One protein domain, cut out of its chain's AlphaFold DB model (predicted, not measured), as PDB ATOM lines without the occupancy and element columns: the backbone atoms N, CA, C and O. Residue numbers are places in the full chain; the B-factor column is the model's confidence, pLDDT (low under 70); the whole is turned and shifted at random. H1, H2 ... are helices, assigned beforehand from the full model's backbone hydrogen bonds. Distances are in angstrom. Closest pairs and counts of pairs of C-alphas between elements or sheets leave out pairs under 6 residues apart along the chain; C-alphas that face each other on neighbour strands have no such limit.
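AT A GLANCE: This is residues 154 to 273 of the 276 residues of the protein "Hypothetical protein" of Leptocylindrus danicus (UniProt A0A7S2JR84). Three longer helices, H1, H2 and H6, form a small, splayed up-and-down bundle with their centres in a triangle, and H7 packs on H2 at one end of it. Beyond the other end the short helices H3, H4 and H5 make an arm, from which a long stretch with no named element, residues 212 to 232, returns to H6; a last short helix, H8, touches no helix. The printed part has 120 residues, with eight named helices in the order H1 to H8 and no named strand, and its class is all helix. It is compact, with a radius of gyration of the C-alphas of 14.7 A, yet elongated in outline, spanning 48 by 27 by 21 A.

HOW THE PARTS SIT: H1, residues 154 to 166, and H2, residues 174 to 187, form a helical hairpin: they touch at Thr 157 and Val 180, whose C-alphas are the closest at 7.1 A, and run opposite ways at a tilt of 36 degrees, only just steep. H6, residues 233 to 249, touches H1 most closely at the C-alphas of Ser 158 and Gly 239, 5.1 A apart, and the two run the same way at 36 degrees, only just steep. With its residues 239 to 246 alone H6 touches H2, opposite ways at 37 degrees, only just steep; the closest C-alphas, of Trp 181 and Val 243, are 6.8 A apart. H7, residues 251 to 259, touches H2 at a steep tilt of 59 degrees, the C-alphas of Ser 174 and Thr 252 being closest at 6.0 A. H6 and H7 touch only at the corner, about perpendicular at 88 degrees, with the C-alphas of Arg 247 and Gln 254 closest at 6.1 A. H4, residues 199 to 204, is close to but not clearly touching H3, residues 193 to 196, and likewise H5, residues 206 to 211; the closest C-alphas of H4 and H5, of Tyr 203 and Arg 209, are 6.3 A apart. H8, residues 267 to 271, is only just apart from H6, at 8.4 A. Every O i to N i+4 pair is within hydrogen-bond range in H1, H2, H5, H6, H7 and H8; H4 has 0 of 2 but 3 of 3 O i to N i+3 pairs, and H3 is too short for an i+4 pair.

IN THESE COORDINATES: H1 begins at C-alpha 154, (94.041, 116.740, 87.208), and is 18.6 A long; H2 is 19.6 A, H6 23.9 A and H7 12.0 A. H6 ends at C-alpha 249, (98.030, 136.166, 85.769), and H8 at C-alpha 271, (112.772, 122.527, 81.859).

THE WHOLE: The two C-alphas farthest apart, of Thr 172 and Lys 211, are 48.5 A apart. The printed part has no cut, and the link from H5 to H6 is long. Residues 266 to 273 have pLDDT under 70, against a mean of 93.4 over the printed part.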
ATOM      1  N   CYS A 154      93.038 115.880  87.826       98.31
ATOM      2  CA  CYS A 154      94.041 116.740  87.208       98.31
ATOM      3  C   CYS A 154      93.549 117.361  85.907       98.31
ATOM      4  O   CYS A 154      93.746 118.558  85.695       98.31
ATOM      5  N   TRP A 155      92.880 116.571  85.073       98.56
ATOM      6  CA  TRP A 155      92.308 117.032  83.815       98.56
ATOM      7  C   TRP A 155      91.304 118.172  84.022       98.56
ATOM      8  O   TRP A 155      91.498 119.278  83.510       98.56
ATOM      9  N   ASP A 156      90.292 117.945  84.861       98.75
ATOM     10  CA  ASP A 156      89.213 118.907  85.092       98.75
ATOM     11  C   ASP A 156      89.728 120.175  85.781       98.75
ATOM     12  O   ASP A 156      89.378 121.291  85.393       98.75
ATOM     13  N   THR A 157      90.626 120.022  86.761       98.75
ATOM     14  CA  THR A 157      91.234 121.161  87.468       98.75
ATOM     15  C   THR A 157      92.071 122.028  86.526       98.75
ATOM     16  O   THR A 157      92.021 123.259  86.603       98.75
ATOM     17  N   SER A 158      92.815 121.400  85.610       98.56
ATOM     18  CA  SER A 158      93.651 122.107  84.636       98.56
ATOM     19  C   SER A 158      92.814 122.928  83.657       98.56
ATOM     20  O   SER A 158      93.181 124.062  83.346       98.56
ATOM     21  N   PHE A 159      91.672 122.409  83.199       98.75
ATOM     22  CA  PHE A 159      90.757 123.191  82.364       98.75
ATOM     23  C   PHE A 159      90.031 124.285  83.143       98.75
ATOM     24  O   PHE A 159      89.941 125.417  82.661       98.75
ATOM     25  N   ALA A 160      89.553 123.984  84.352       98.75
ATOM     26  CA  ALA A 160      88.833 124.947  85.177       98.75
ATOM     27  C   ALA A 160      89.674 126.201  85.448       98.75
ATOM     28  O   ALA A 160      89.183 127.321  85.297       98.75
ATOM     29  N   ILE A 161      90.960 126.038  85.777       98.56
ATOM     30  CA  ILE A 161      91.805 127.191  86.097       98.56
ATOM     31  C   ILE A 161      92.185 128.025  84.875       98.56
ATOM     32  O   ILE A 161      92.296 129.247  84.970       98.56
ATOM     33  N   GLN A 162      92.317 127.394  83.708       98.69
ATOM     34  CA  GLN A 162      92.486 128.121  82.453       98.69
ATOM     35  C   GLN A 162      91.242 128.955  82.135       98.69
ATOM     36  O   GLN A 162      91.369 130.138  81.829       98.69
ATOM     37  N   ALA A 163      90.040 128.392  82.304       98.69
ATOM     38  CA  ALA A 163      88.795 129.138  82.127       98.69
ATOM     39  C   ALA A 163      88.680 130.318  83.112       98.69
ATOM     40  O   ALA A 163      88.348 131.433  82.710       98.69
ATOM     41  N   MET A 164      89.025 130.114  84.389       98.62
ATOM     42  CA  MET A 164      89.069 131.199  85.380       98.62
ATOM     43  C   MET A 164      90.078 132.294  85.003       98.62
ATOM     44  O   MET A 164      89.796 133.479  85.197       98.62
ATOM     45  N   SER A 165      91.232 131.911  84.449       98.50
ATOM     46  CA  SER A 165      92.240 132.848  83.947       98.50
ATOM     47  C   SER A 165      91.709 133.698  82.797       98.50
ATOM     48  O   SER A 165      91.879 134.915  82.827       98.50
ATOM     49  N   GLU A 166      91.060 133.093  81.803       98.44
ATOM     50  CA  GLU A 166      90.493 133.813  80.650       98.44
ATOM     51  C   GLU A 166      89.380 134.786  81.070       98.44
ATOM     52  O   GLU A 166      89.286 135.906  80.565       98.44
ATOM     53  N   CYS A 167      88.593 134.413  82.081       98.31
ATOM     54  CA  CYS A 167      87.579 135.281  82.677       98.31
ATOM     55  C   CYS A 167      88.154 136.362  83.614       98.31
ATOM     56  O   CYS A 167      87.390 137.187  84.112       98.31
ATOM     57  N   ARG A 168      89.475 136.384  83.856       98.00
ATOM     58  CA  ARG A 168      90.163 137.307  84.782       98.00
ATOM     59  C   ARG A 168      89.653 137.221  86.225       98.00
ATOM     60  O   ARG A 168      89.559 138.229  86.918       98.00
ATOM     61  N   LEU A 169      89.326 136.009  86.674       98.50
ATOM     62  CA  LEU A 169      88.738 135.750  87.994       98.50
ATOM     63  C   LEU A 169      89.737 135.187  89.019       98.50
ATOM     64  O   LEU A 169      89.345 134.909  90.151       98.50
ATOM     65  N   LEU A 170      91.011 135.007  88.653       98.38
ATOM     66  CA  LEU A 170      91.996 134.320  89.500       98.38
ATOM     67  C   LEU A 170      92.185 134.985  90.868       98.38
ATOM     68  O   LEU A 170      92.100 134.297  91.882       98.38
ATOM     69  N   ASP A 171      92.398 136.303  90.909       97.94
ATOM     70  CA  ASP A 171      92.583 137.033  92.172       97.94
ATOM     71  C   ASP A 171      91.252 137.422  92.836       97.94
ATOM     72  O   ASP A 171      91.212 137.666  94.038       97.94
ATOM     73  N   THR A 172      90.134 137.399  92.096       98.25
ATOM     74  CA  THR A 172      88.789 137.472  92.702       98.25
ATOM     75  C   THR A 172      88.510 136.239  93.563       98.25
ATOM     76  O   THR A 172      87.930 136.357  94.638       98.25
ATOM     77  N   PHE A 173      88.963 135.067  93.112       98.19
ATOM     78  CA  PHE A 173      88.887 133.800  93.842       98.19
ATOM     79  C   PHE A 173      90.287 133.316  94.239       98.19
ATOM     80  O   PHE A 173      90.700 132.199  93.919       98.19
ATOM     81  N   SER A 174      91.025 134.181  94.934       97.69
ATOM     82  CA  SER A 174      92.429 133.976  95.309       97.69
ATOM     83  C   SER A 174      92.678 132.670  96.072       97.69
ATOM     84  O   SER A 174      93.629 131.949  95.767       97.69
ATOM     85  N   GLU A 175      91.794 132.306  97.005       98.19
ATOM     86  CA  GLU A 175      91.879 131.041  97.748       98.19
ATOM     87  C   GLU A 175      91.750 129.823  96.822       98.19
ATOM     88  O   GLU A 175      92.545 128.884  96.903       98.19
ATOM     89  N   THR A 176      90.792 129.843  95.890       98.44
ATOM     90  CA  THR A 176      90.634 128.782  94.888       98.44
ATOM     91  C   THR A 176      91.883 128.668  94.020       98.44
ATOM     92  O   THR A 176      92.393 127.565  93.840       98.44
ATOM     93  N   SER A 177      92.426 129.790  93.544       98.56
ATOM     94  CA  SER A 177      93.665 129.817  92.758       98.56
ATOM     95  C   SER A 177      94.849 129.218  93.529       98.56
ATOM     96  O   SER A 177      95.580 128.390  92.984       98.56
ATOM     97  N   ALA A 178      95.011 129.564  94.812       98.31
ATOM     98  CA  ALA A 178      96.059 129.021  95.681       98.31
ATOM     99  C   ALA A 178      95.902 127.511  95.934       98.31
ATOM    100  O   ALA A 178      96.887 126.760  95.915       98.31
ATOM    101  N   ASN A 179      94.664 127.042  96.107       98.50
ATOM    102  CA  ASN A 179      94.358 125.622  96.249       98.50
ATOM    103  C   ASN A 179      94.662 124.846  94.962       98.50
ATOM    104  O   ASN A 179      95.282 123.783  95.026       98.50
ATOM    105  N   VAL A 180      94.305 125.390  93.793       98.50
ATOM    106  CA  VAL A 180      94.629 124.771  92.501       98.50
ATOM    107  C   VAL A 180      96.137 124.751  92.257       98.50
ATOM    108  O   VAL A 180      96.661 123.720  91.839       98.50
ATOM    109  N   TRP A 181      96.857 125.832  92.570       98.19
ATOM    110  CA  TRP A 181      98.321 125.850  92.496       98.19
ATOM    111  C   TRP A 181      98.935 124.720  93.326       98.19
ATOM    112  O   TRP A 181      99.734 123.931  92.825       98.19
ATOM    113  N   THR A 182      98.508 124.605  94.584       97.44
ATOM    114  CA  THR A 182      98.976 123.562  95.502       97.44
ATOM    115  C   THR A 182      98.634 122.166  94.984       97.44
ATOM    116  O   THR A 182      99.452 121.251  95.069       97.44
ATOM    117  N   PHE A 183      97.437 121.988  94.426       98.19
ATOM    118  CA  PHE A 183      97.025 120.727  93.826       98.19
ATOM    119  C   PHE A 183      97.896 120.360  92.616       98.19
ATOM    120  O   PHE A 183      98.392 119.235  92.558       98.19
ATOM    121  N   LEU A 184      98.134 121.286  91.681       97.38
ATOM    122  CA  LEU A 184      98.959 121.035  90.495       97.38
ATOM    123  C   LEU A 184     100.430 120.793  90.861       97.38
ATOM    124  O   LEU A 184     101.045 119.903  90.277       97.38
ATOM    125  N   GLU A 185     100.975 121.498  91.859       95.50
ATOM    126  CA  GLU A 185     102.331 121.253  92.382       95.50
ATOM    127  C   GLU A 185     102.474 119.830  92.924       95.50
ATOM    128  O   GLU A 185     103.411 119.117  92.568       95.50
ATOM    129  N   ARG A 186     101.505 119.389  93.732       95.44
ATOM    130  CA  ARG A 186     101.499 118.044  94.323       95.44
ATOM    131  C   ARG A 186     101.182 116.943  93.319       95.44
ATOM    132  O   ARG A 186     101.561 115.796  93.540       95.44
ATOM    133  N   THR A 187     100.466 117.279  92.251       96.31
ATOM    134  CA  THR A 187     100.028 116.326  91.226       96.31
ATOM    135  C   THR A 187     101.083 116.110  90.139       96.31
ATOM    136  O   THR A 187     101.020 115.109  89.427       96.31
ATOM    137  N   GLN A 188     102.088 116.990  90.046       95.62
ATOM    138  CA  GLN A 188     103.213 116.807  89.138       95.62
ATOM    139  C   GLN A 188     103.986 115.526  89.493       95.62
ATOM    140  O   GLN A 188     104.534 115.379  90.591       95.62
ATOM    141  N   ILE A 189     104.037 114.589  88.547       95.88
ATOM    142  CA  ILE A 189     104.510 113.221  88.772       95.88
ATOM    143  C   ILE A 189     105.967 113.234  89.244       95.88
ATOM    144  O   ILE A 189     106.824 113.897  88.648       95.88
ATOM    145  N   LEU A 190     106.244 112.487  90.322       94.06
ATOM    146  CA  LEU A 190     107.586 112.264  90.885       94.06
ATOM    147  C   LEU A 190     108.393 113.558  91.095       94.06
ATOM    148  O   LEU A 190     109.610 113.598  90.879       94.06
ATOM    149  N   SER A 191     107.698 114.631  91.474       90.94
ATOM    150  CA  SER A 191     108.290 115.960  91.625       90.94
ATOM    151  C   SER A 191     108.341 116.430  93.077       90.94
ATOM    152  O   SER A 191     109.215 117.226  93.400       90.94
ATOM    153  N   THR A 192     107.507 115.901  93.975       90.88
ATOM    154  CA  THR A 192     107.550 116.195  95.424       90.88
ATOM    155  C   THR A 192     108.422 115.199  96.186       90.88
ATOM    156  O   THR A 192     108.533 114.049  95.763       90.88
ATOM    157  N   GLU A 193     108.957 115.591  97.349       90.50
ATOM    158  CA  GLU A 193     109.742 114.706  98.231       90.50
ATOM    159  C   GLU A 193     108.999 113.395  98.557       90.50
ATOM    160  O   GLU A 193     109.564 112.300  98.477       90.50
ATOM    161  N   VAL A 194     107.696 113.495  98.832       90.94
ATOM    162  CA  VAL A 194     106.820 112.345  99.098       90.94
ATOM    163  C   VAL A 194     106.739 111.421  97.881       90.94
ATOM    164  O   VAL A 194     106.918 110.215  98.005       90.94
ATOM    165  N   SER A 195     106.510 111.963  96.683       91.69
ATOM    166  CA  SER A 195     106.432 111.136  95.472       91.69
ATOM    167  C   SER A 195     107.784 110.512  95.095       91.69
ATOM    168  O   SER A 195     107.830 109.350  94.699       91.69
ATOM    169  N   THR A 196     108.896 111.230  95.287       93.25
ATOM    170  CA  THR A 196     110.249 110.739  94.979       93.25
ATOM    171  C   THR A 196     110.786 109.729  95.989       93.25
ATOM    172  O   THR A 196     111.713 108.998  95.669       93.25
ATOM    173  N   SER A 197     110.223 109.678  97.200       93.81
ATOM    174  CA  SER A 197     110.553 108.658  98.207       93.81
ATOM    175  C   SER A 197     109.733 107.373  98.053       93.81
ATOM    176  O   SER A 197     109.978 106.394  98.757       93.81
ATOM    177  N   SER A 198     108.764 107.350  97.132       94.44
ATOM    178  CA  SER A 198     107.996 106.145  96.827       94.44
ATOM    179  C   SER A 198     108.795 105.165  95.953       94.44
ATOM    180  O   SER A 198     109.632 105.603  95.157       94.44
ATOM    181  N   PRO A 199     108.493 103.851  96.007       94.56
ATOM    182  CA  PRO A 199     109.123 102.860  95.133       94.56
ATOM    183  C   PRO A 199     109.000 103.178  93.639       94.56
ATOM    184  O   PRO A 199     109.849 102.762  92.859       94.56
ATOM    185  N   ALA A 200     107.978 103.940  93.229       95.81
ATOM    186  CA  ALA A 200     107.776 104.339  91.839       95.81
ATOM    187  C   ALA A 200     108.967 105.125  91.262       95.81
ATOM    188  O   ALA A 200     109.222 105.045  90.061       95.81
ATOM    189  N   TYR A 201     109.730 105.842  92.097       95.44
ATOM    190  CA  TYR A 201     110.877 106.623  91.636       95.44
ATOM    191  C   TYR A 201     112.001 105.752  91.052       95.44
ATOM    192  O   TYR A 201     112.601 106.123  90.043       95.44
ATOM    193  N   ASP A 202     112.237 104.559  91.609       94.88
ATOM    194  CA  ASP A 202     113.261 103.623  91.116       94.88
ATOM    195  C   ASP A 202     112.962 103.139  89.687       94.88
ATOM    196  O   ASP A 202     113.859 102.837  88.885       94.88
ATOM    197  N   TYR A 203     111.679 103.107  89.331       95.75
ATOM    198  CA  TYR A 203     111.211 102.704  88.013       95.75
ATOM    199  C   TYR A 203     111.331 103.802  86.948       95.75
ATOM    200  O   TYR A 203     111.137 103.509  85.770       95.75
ATOM    201  N   GLU A 204     111.706 105.029  87.323       94.62
ATOM    202  CA  GLU A 204     111.967 106.126  86.379       94.62
ATOM    203  C   GLU A 204     113.367 106.026  85.735       94.62
ATOM    204  O   GLU A 204     113.670 106.711  84.748       94.62
ATOM    205  N   SER A 205     114.237 105.148  86.255       95.31
ATOM    206  CA  SER A 205     115.539 104.869  85.644       95.31
ATOM    207  C   SER A 205     115.389 104.412  84.187       95.31
ATOM    208  O   SER A 205     114.428 103.733  83.826       95.31
ATOM    209  N   ALA A 206     116.351 104.775  83.329       95.62
ATOM    210  CA  ALA A 206     116.305 104.426  81.905       95.62
ATOM    211  C   ALA A 206     116.155 102.910  81.686       95.62
ATOM    212  O   ALA A 206     115.341 102.492  80.869       95.62
ATOM    213  N   TYR A 207     116.868 102.110  82.486       96.94
ATOM    214  CA  TYR A 207     116.786 100.652  82.460       96.94
ATOM    215  C   TYR A 207     115.374 100.133  82.765       96.94
ATOM    216  O   TYR A 207     114.833  99.351  81.990       96.94
ATOM    217  N   ASN A 208     114.749 100.576  83.863       96.94
ATOM    218  CA  ASN A 208     113.414 100.094  84.229       96.94
ATOM    219  C   ASN A 208     112.345 100.575  83.242       96.94
ATOM    220  O   ASN A 208     111.450  99.810  82.891       96.94
ATOM    221  N   ARG A 209     112.454 101.810  82.741       95.25
ATOM    222  CA  ARG A 209     111.545 102.321  81.707       95.25
ATOM    223  C   ARG A 209     111.627 101.516  80.415       95.25
ATOM    224  O   ARG A 209     110.587 101.180  79.860       95.25
ATOM    225  N   GLU A 210     112.830 101.166  79.967       96.56
ATOM    226  CA  GLU A 210     113.023 100.312  78.792       96.56
ATOM    227  C   GLU A 210     112.503  98.889  79.037       96.56
ATOM    228  O   GLU A 210     111.731  98.371  78.232       96.56
ATOM    229  N   LYS A 211     112.845  98.290  80.185       97.31
ATOM    230  CA  LYS A 211     112.422  96.932  80.557       97.31
ATOM    231  C   LYS A 211     110.898  96.786  80.633       97.31
ATOM    232  O   LYS A 211     110.365  95.765  80.201       97.31
ATOM    233  N   TYR A 212     110.207  97.779  81.194       97.56
ATOM    234  CA  TYR A 212     108.758  97.744  81.423       97.56
ATOM    235  C   TYR A 212     107.961  98.625  80.448       97.56
ATOM    236  O   TYR A 212     106.772  98.864  80.655       97.56
ATOM    237  N   TYR A 213     108.591  99.081  79.363       96.56
ATOM    238  CA  TYR A 213     107.958  99.856  78.290       96.56
ATOM    239  C   TYR A 213     107.228 101.125  78.771       96.56
ATOM    240  O   TYR A 213     106.179 101.490  78.238       96.56
ATOM    241  N   ARG A 214     107.770 101.810  79.784       94.62
ATOM    242  CA  ARG A 214     107.172 103.025  80.359       94.62
ATOM    243  C   ARG A 214     107.816 104.283  79.784       94.62
ATOM    244  O   ARG A 214     109.039 104.384  79.670       94.62
ATOM    245  N   HIS A 215     106.995 105.273  79.444       94.25
ATOM    246  CA  HIS A 215     107.490 106.588  79.034       94.25
ATOM    247  C   HIS A 215     108.105 107.340  80.229       94.25
ATOM    248  O   HIS A 215     107.786 107.044  81.379       94.25
ATOM    249  N   VAL A 216     108.977 108.326  79.967       93.62
ATOM    250  CA  VAL A 216     109.423 109.290  80.998       93.62
ATOM    251  C   VAL A 216     108.186 109.907  81.640       93.62
ATOM    252  O   VAL A 216     107.348 110.459  80.919       93.62
ATOM    253  N   SER A 217     108.078 109.794  82.961       93.38
ATOM    254  CA  SER A 217     106.906 110.242  83.718       93.38
ATOM    255  C   SER A 217     107.196 111.436  84.612       93.38
ATOM    256  O   SER A 217     106.331 112.295  84.795       93.38
ATOM    257  N   LYS A 218     108.426 111.536  85.126       93.81
ATOM    258  CA  LYS A 218     108.824 112.604  86.041       93.81
ATOM    259  C   LYS A 218     108.619 113.981  85.411       93.81
ATOM    260  O   LYS A 218     109.154 114.274  84.345       93.81
ATOM    261  N   GLY A 219     107.898 114.841  86.125       92.56
ATOM    262  CA  GLY A 219     107.575 116.201  85.702       92.56
ATOM    263  C   GLY A 219     106.280 116.318  84.897       92.56
ATOM    264  O   GLY A 219     105.762 117.425  84.790       92.56
ATOM    265  N   GLY A 220     105.728 115.216  84.380       94.38
ATOM    266  CA  GLY A 220     104.436 115.228  83.695       94.38
ATOM    267  C   GLY A 220     103.253 115.427  84.647       94.38
ATOM    268  O   GLY A 220     103.400 115.333  85.869       94.38
ATOM    269  N   TRP A 221     102.065 115.641  84.076       96.81
ATOM    270  CA  TRP A 221     100.795 115.554  84.801       96.81
ATOM    271  C   TRP A 221      99.966 114.362  84.296       96.81
ATOM    272  O   TRP A 221      99.910 114.120  83.084       96.81
ATOM    273  N   PRO A 222      99.343 113.598  85.209       96.81
ATOM    274  CA  PRO A 222      98.452 112.501  84.863       96.81
ATOM    275  C   PRO A 222      97.050 113.030  84.537       96.81
ATOM    276  O   PRO A 222      96.759 114.209  84.723       96.81
ATOM    277  N   PHE A 223      96.148 112.147  84.110       98.12
ATOM    278  CA  PHE A 223      94.725 112.483  83.971       98.12
ATOM    279  C   PHE A 223      94.053 112.702  85.335       98.12
ATOM    280  O   PHE A 223      93.226 113.599  85.504       98.12
ATOM    281  N   SER A 224      94.452 111.911  86.334       97.25
ATOM    282  CA  SER A 224      93.806 111.830  87.644       97.25
ATOM    283  C   SER A 224      94.660 112.431  88.770       97.25
ATOM    284  O   SER A 224      94.541 113.614  89.074       97.25
ATOM    285  N   THR A 225      95.535 111.646  89.403       96.88
ATOM    286  CA  THR A 225      96.300 112.012  90.608       96.88
ATOM    287  C   THR A 225      97.771 111.630  90.469       96.88
ATOM    288  O   THR A 225      98.104 110.713  89.724       96.88
ATOM    289  N   SER A 226      98.679 112.257  91.232       95.38
ATOM    290  CA  SER A 226     100.111 111.897  91.172       95.38
ATOM    291  C   SER A 226     100.376 110.415  91.463       95.38
ATOM    292  O   SER A 226     101.371 109.891  90.969       95.38
ATOM    293  N   ALA A 227      99.532 109.749  92.260       94.62
ATOM    294  CA  ALA A 227      99.708 108.338  92.592       94.62
ATOM    295  C   ALA A 227      99.450 107.413  91.390       94.62
ATOM    296  O   ALA A 227     100.086 106.371  91.304       94.62
ATOM    297  N   HIS A 228      98.576 107.811  90.454       95.31
ATOM    298  CA  HIS A 228      98.344 107.086  89.196       95.31
ATOM    299  C   HIS A 228      99.622 107.001  88.354       95.31
ATOM    300  O   HIS A 228      99.886 105.979  87.728       95.31
ATOM    301  N   GLY A 229     100.445 108.056  88.377       93.12
ATOM    302  CA  GLY A 229     101.827 108.025  87.887       93.12
ATOM    303  C   GLY A 229     101.991 107.779  86.382       93.12
ATOM    304  O   GLY A 229     103.114 107.584  85.914       93.12
ATOM    305  N   TRP A 230     100.904 107.749  85.608       95.81
ATOM    306  CA  TRP A 230     100.946 107.642  84.154       95.81
ATOM    307  C   TRP A 230     100.975 109.040  83.530       95.81
ATOM    308  O   TRP A 230     100.012 109.793  83.687       95.81
ATOM    309  N   PRO A 231     102.059 109.415  82.825       90.00
ATOM    310  CA  PRO A 231     102.102 110.680  82.111       90.00
ATOM    311  C   PRO A 231     101.213 110.580  80.873       90.00
ATOM    312  O   PRO A 231     101.303 109.620  80.105       90.00
ATOM    313  N   ILE A 232     100.373 111.586  80.656       95.44
ATOM    314  CA  ILE A 232      99.542 111.678  79.456       95.44
ATOM    315  C   ILE A 232      99.842 113.024  78.800       95.44
ATOM    316  O   ILE A 232      99.943 114.048  79.478       95.44
ATOM    317  N   SER A 233     100.090 113.003  77.488       95.69
ATOM    318  CA  SER A 233     100.677 114.144  76.771       95.69
ATOM    319  C   SER A 233      99.823 115.412  76.835       95.69
ATOM    320  O   SER A 233     100.344 116.481  77.152       95.69
ATOM    321  N   ASP A 234      98.516 115.295  76.611       97.38
ATOM    322  CA  ASP A 234      97.577 116.409  76.720       97.38
ATOM    323  C   ASP A 234      97.387 116.842  78.178       97.38
ATOM    324  O   ASP A 234      97.435 118.031  78.458       97.38
ATOM    325  N   CYS A 235      97.286 115.908  79.126       97.69
ATOM    326  CA  CYS A 235      97.152 116.210  80.552       97.69
ATOM    327  C   CYS A 235      98.365 116.992  81.063       97.69
ATOM    328  O   CYS A 235      98.228 117.947  81.822       97.69
ATOM    329  N   THR A 236      99.557 116.627  80.588       96.94
ATOM    330  CA  THR A 236     100.798 117.358  80.851       96.94
ATOM    331  C   THR A 236     100.765 118.749  80.228       96.94
ATOM    332  O   THR A 236     101.124 119.718  80.895       96.94
ATOM    333  N   GLY A 237     100.304 118.871  78.981       97.38
ATOM    334  CA  GLY A 237     100.146 120.161  78.311       97.38
ATOM    335  C   GLY A 237      99.162 121.090  79.027       97.38
ATOM    336  O   GLY A 237      99.487 122.248  79.291       97.38
ATOM    337  N   GLU A 238      97.987 120.588  79.395       98.38
ATOM    338  CA  GLU A 238      96.946 121.361  80.072       98.38
ATOM    339  C   GLU A 238      97.317 121.680  81.525       98.38
ATOM    340  O   GLU A 238      97.118 122.812  81.969       98.38
ATOM    341  N   GLY A 239      97.947 120.746  82.243       97.12
ATOM    342  CA  GLY A 239      98.505 120.994  83.574       97.12
ATOM    343  C   GLY A 239      99.565 122.097  83.551       97.12
ATOM    344  O   GLY A 239      99.498 123.046  84.336       97.12
ATOM    345  N   LEU A 240     100.493 122.043  82.588       96.25
ATOM    346  CA  LEU A 240     101.506 123.082  82.399       96.25
ATOM    347  C   LEU A 240     100.876 124.437  82.052       96.25
ATOM    348  O   LEU A 240     101.252 125.451  82.640       96.25
ATOM    349  N   LYS A 241      99.902 124.478  81.134       97.69
ATOM    350  CA  LYS A 241      99.173 125.713  80.801       97.69
ATOM    351  C   LYS A 241      98.469 126.292  82.026       97.69
ATOM    352  O   LYS A 241      98.601 127.487  82.272       97.69
ATOM    353  N   GLY A 242      97.803 125.463  82.830       97.88
ATOM    354  CA  GLY A 242      97.173 125.886  84.084       97.88
ATOM    355  C   GLY A 242      98.169 126.521  85.062       97.88
ATOM    356  O   GLY A 242      97.924 127.617  85.572       97.88
ATOM    357  N   VAL A 243      99.337 125.897  85.252       97.12
ATOM    358  CA  VAL A 243     100.435 126.450  86.066       97.12
ATOM    359  C   VAL A 243     100.924 127.794  85.515       97.12
ATOM    360  O   VAL A 243     101.130 128.736  86.281       97.12
ATOM    361  N   LEU A 244     101.098 127.915  84.197       96.38
ATOM    362  CA  LEU A 244     101.548 129.157  83.561       96.38
ATOM    363  C   LEU A 244     100.507 130.280  83.673       96.38
ATOM    364  O   LEU A 244     100.890 131.419  83.943       96.38
ATOM    365  N   CYS A 245      99.214 129.974  83.523       97.81
ATOM    366  CA  CYS A 245      98.116 130.915  83.754       97.81
ATOM    367  C   CYS A 245      98.164 131.475  85.179       97.81
ATOM    368  O   CYS A 245      98.204 132.690  85.355       97.81
ATOM    369  N   LEU A 246      98.245 130.601  86.185       97.81
ATOM    370  CA  LEU A 246      98.357 130.992  87.592       97.81
ATOM    371  C   LEU A 246      99.602 131.845  87.857       97.81
ATOM    372  O   LEU A 246      99.509 132.925  88.431       97.81
ATOM    373  N   ARG A 247     100.771 131.391  87.392       94.88
ATOM    374  CA  ARG A 247     102.052 132.080  87.611       94.88
ATOM    375  C   ARG A 247     102.087 133.465  86.964       94.88
ATOM    376  O   ARG A 247     102.693 134.379  87.518       94.88
ATOM    377  N   LYS A 248     101.492 133.623  85.780       95.12
ATOM    378  CA  LYS A 248     101.545 134.874  85.011       95.12
ATOM    379  C   LYS A 248     100.440 135.857  85.392       95.12
ATOM    380  O   LYS A 248     100.695 137.057  85.379       95.12
ATOM    381  N   ASN A 249      99.248 135.356  85.711       97.19
ATOM    382  CA  ASN A 249      98.030 136.166  85.769       97.19
ATOM    383  C   ASN A 249      97.398 136.257  87.170       97.19
ATOM    384  O   ASN A 249      96.315 136.824  87.270       97.19
ATOM    385  N   SER A 250      98.013 135.697  88.219       97.62
ATOM    386  CA  SER A 250      97.539 135.849  89.603       97.62
ATOM    387  C   SER A 250      98.608 136.460  90.503       97.62
ATOM    388  O   SER A 250      99.654 135.849  90.742       97.62
ATOM    389  N   GLU A 251      98.319 137.642  91.045       97.38
ATOM    390  CA  GLU A 251      99.169 138.314  92.039       97.38
ATOM    391  C   GLU A 251      99.280 137.469  93.312       97.38
ATOM    392  O   GLU A 251     100.377 137.287  93.842       97.38
ATOM    393  N   THR A 252      98.174 136.840  93.728       96.69
ATOM    394  CA  THR A 252      98.126 135.938  94.892       96.69
ATOM    395  C   THR A 252      99.181 134.833  94.794       96.69
ATOM    396  O   THR A 252      99.905 134.556  95.753       96.69
ATOM    397  N   ILE A 253      99.294 134.195  93.624       97.62
ATOM    398  CA  ILE A 253     100.262 133.116  93.405       97.62
ATOM    399  C   ILE A 253     101.687 133.656  93.358       97.62
ATOM    400  O   ILE A 253     102.590 133.063  93.948       97.62
ATOM    401  N   GLN A 254     101.904 134.783  92.680       96.81
ATOM    402  CA  GLN A 254     103.223 135.406  92.587       96.81
ATOM    403  C   GLN A 254     103.762 135.792  93.967       96.81
ATOM    404  O   GLN A 254     104.911 135.480  94.293       96.81
ATOM    405  N   GLU A 255     102.933 136.427  94.794       97.00
ATOM    406  CA  GLU A 255     103.289 136.796  96.159       97.00
ATOM    407  C   GLU A 255     103.482 135.568  97.043       97.00
ATOM    408  O   GLU A 255     104.493 135.491  97.743       97.00
ATOM    409  N   GLY A 256     102.571 134.592  96.974       96.75
ATOM    410  CA  GLY A 256     102.640 133.377  97.782       96.75
ATOM    411  C   GLY A 256     103.885 132.534  97.504       96.75
ATOM    412  O   GLY A 256     104.532 132.035  98.422       96.75
ATOM    413  N   VAL A 257     104.297 132.424  96.239       95.12
ATOM    414  CA  VAL A 257     105.556 131.750  95.888       95.12
ATOM    415  C   VAL A 257     106.765 132.575  96.344       95.12
ATOM    416  O   VAL A 257     107.733 132.020  96.859       95.12
ATOM    417  N   LYS A 258     106.725 133.906  96.191       95.31
ATOM    418  CA  LYS A 258     107.834 134.800  96.569       95.31
ATOM    419  C   LYS A 258     108.075 134.844  98.079       95.31
ATOM    420  O   LYS A 258     109.227 134.918  98.503       95.31
ATOM    421  N   ASN A 259     107.012 134.843  98.882       96.25
ATOM    422  CA  ASN A 259     107.096 134.895 100.343       96.25
ATOM    423  C   ASN A 259     107.195 133.501 100.995       96.25
ATOM    424  O   ASN A 259     107.393 133.415 102.205       96.25
ATOM    425  N   GLY A 260     107.094 132.429 100.200       94.19
ATOM    426  CA  GLY A 260     107.228 131.046 100.651       94.19
ATOM    427  C   GLY A 260     105.970 130.447 101.283       94.19
ATOM    428  O   GLY A 260     106.054 129.357 101.844       94.19
ATOM    429  N   SER A 261     104.812 131.112 101.206       95.88
ATOM    430  CA  SER A 261     103.539 130.533 101.654       95.88
ATOM    431  C   SER A 261     103.004 129.462 100.697       95.88
ATOM    432  O   SER A 261     102.241 128.592 101.116       95.88
ATOM    433  N   LEU A 262     103.432 129.488  99.430       95.69
ATOM    434  CA  LEU A 262     103.157 128.463  98.425       95.69
ATOM    435  C   LEU A 262     104.459 127.829  97.931       95.69
ATOM    436  O   LEU A 262     105.429 128.519  97.612       95.69
ATOM    437  N   ASN A 263     104.457 126.502  97.795       92.94
ATOM    438  CA  ASN A 263     105.582 125.774  97.213       92.94
ATOM    439  C   ASN A 263     105.798 126.191  95.756       92.94
ATOM    440  O   ASN A 263     104.855 126.239  94.962       92.94
ATOM    441  N   ALA A 264     107.050 126.437  95.379       88.69
ATOM    442  CA  ALA A 264     107.398 126.727  93.998       88.69
ATOM    443  C   ALA A 264     107.420 125.445  93.149       88.69
ATOM    444  O   ALA A 264     108.114 124.480  93.475       88.69
ATOM    445  N   ILE A 265     106.760 125.474  91.991       87.50
ATOM    446  CA  ILE A 265     107.032 124.531  90.902       87.50
ATOM    447  C   ILE A 265     108.287 125.053  90.194       87.50
ATOM    448  O   ILE A 265     108.220 126.017  89.434       87.50
ATOM    449  N   SER A 266     109.455 124.498  90.533       67.75
ATOM    450  CA  SER A 266     110.739 125.065  90.102       67.75
ATOM    451  C   SER A 266     110.916 125.055  88.579       67.75
ATOM    452  O   SER A 266     110.439 124.162  87.879       67.75
ATOM    453  N   ASP A 267     111.686 126.011  88.053       62.09
ATOM    454  CA  ASP A 267     112.032 126.029  86.626       62.09
ATOM    455  C   ASP A 267     112.852 124.788  86.222       62.09
ATOM    456  O   ASP A 267     112.804 124.375  85.070       62.09
ATOM    457  N   GLU A 268     113.562 124.140  87.154       57.72
ATOM    458  CA  GLU A 268     114.228 122.854  86.901       57.72
ATOM    459  C   GLU A 268     113.220 121.700  86.739       57.72
ATOM    460  O   GLU A 268     113.426 120.816  85.905       57.72
ATOM    461  N   ARG A 269     112.097 121.733  87.475       59.38
ATOM    462  CA  ARG A 269     110.954 120.826  87.265       59.38
ATOM    463  C   ARG A 269     110.238 121.114  85.937       59.38
ATOM    464  O   ARG A 269     109.737 120.183  85.318       59.38
ATOM    465  N   GLY A 270     110.234 122.368  85.471       50.94
ATOM    466  CA  GLY A 270     109.660 122.778  84.180       50.94
ATOM    467  C   GLY A 270     110.523 122.444  82.950       50.94
ATOM    468  O   GLY A 270     110.012 121.928  81.959       50.94
ATOM    469  N   ARG A 271     111.843 122.687  83.004       47.22
ATOM    470  CA  ARG A 271     112.772 122.527  81.859       47.22
ATOM    471  C   ARG A 271     113.017 121.076  81.441       47.22
ATOM    472  O   ARG A 271     113.314 120.815  80.279       47.22
ATOM    473  N   ARG A 272     112.855 120.103  82.347       50.47
ATOM    474  CA  ARG A 272     113.013 118.668  82.019       50.47
ATOM    475  C   ARG A 272     111.933 118.122  81.070       50.47
ATOM    476  O   ARG A 272     112.072 116.992  80.618       50.47
ATOM    477  N   MET A 273     110.915 118.919  80.727       48.44
ATOM    478  CA  MET A 273     109.888 118.575  79.731       48.44
ATOM    479  C   MET A 273     110.275 118.911  78.281       48.44
ATOM    480  O   MET A 273     109.482 118.665  77.380       48.44
TER     481      MET A 273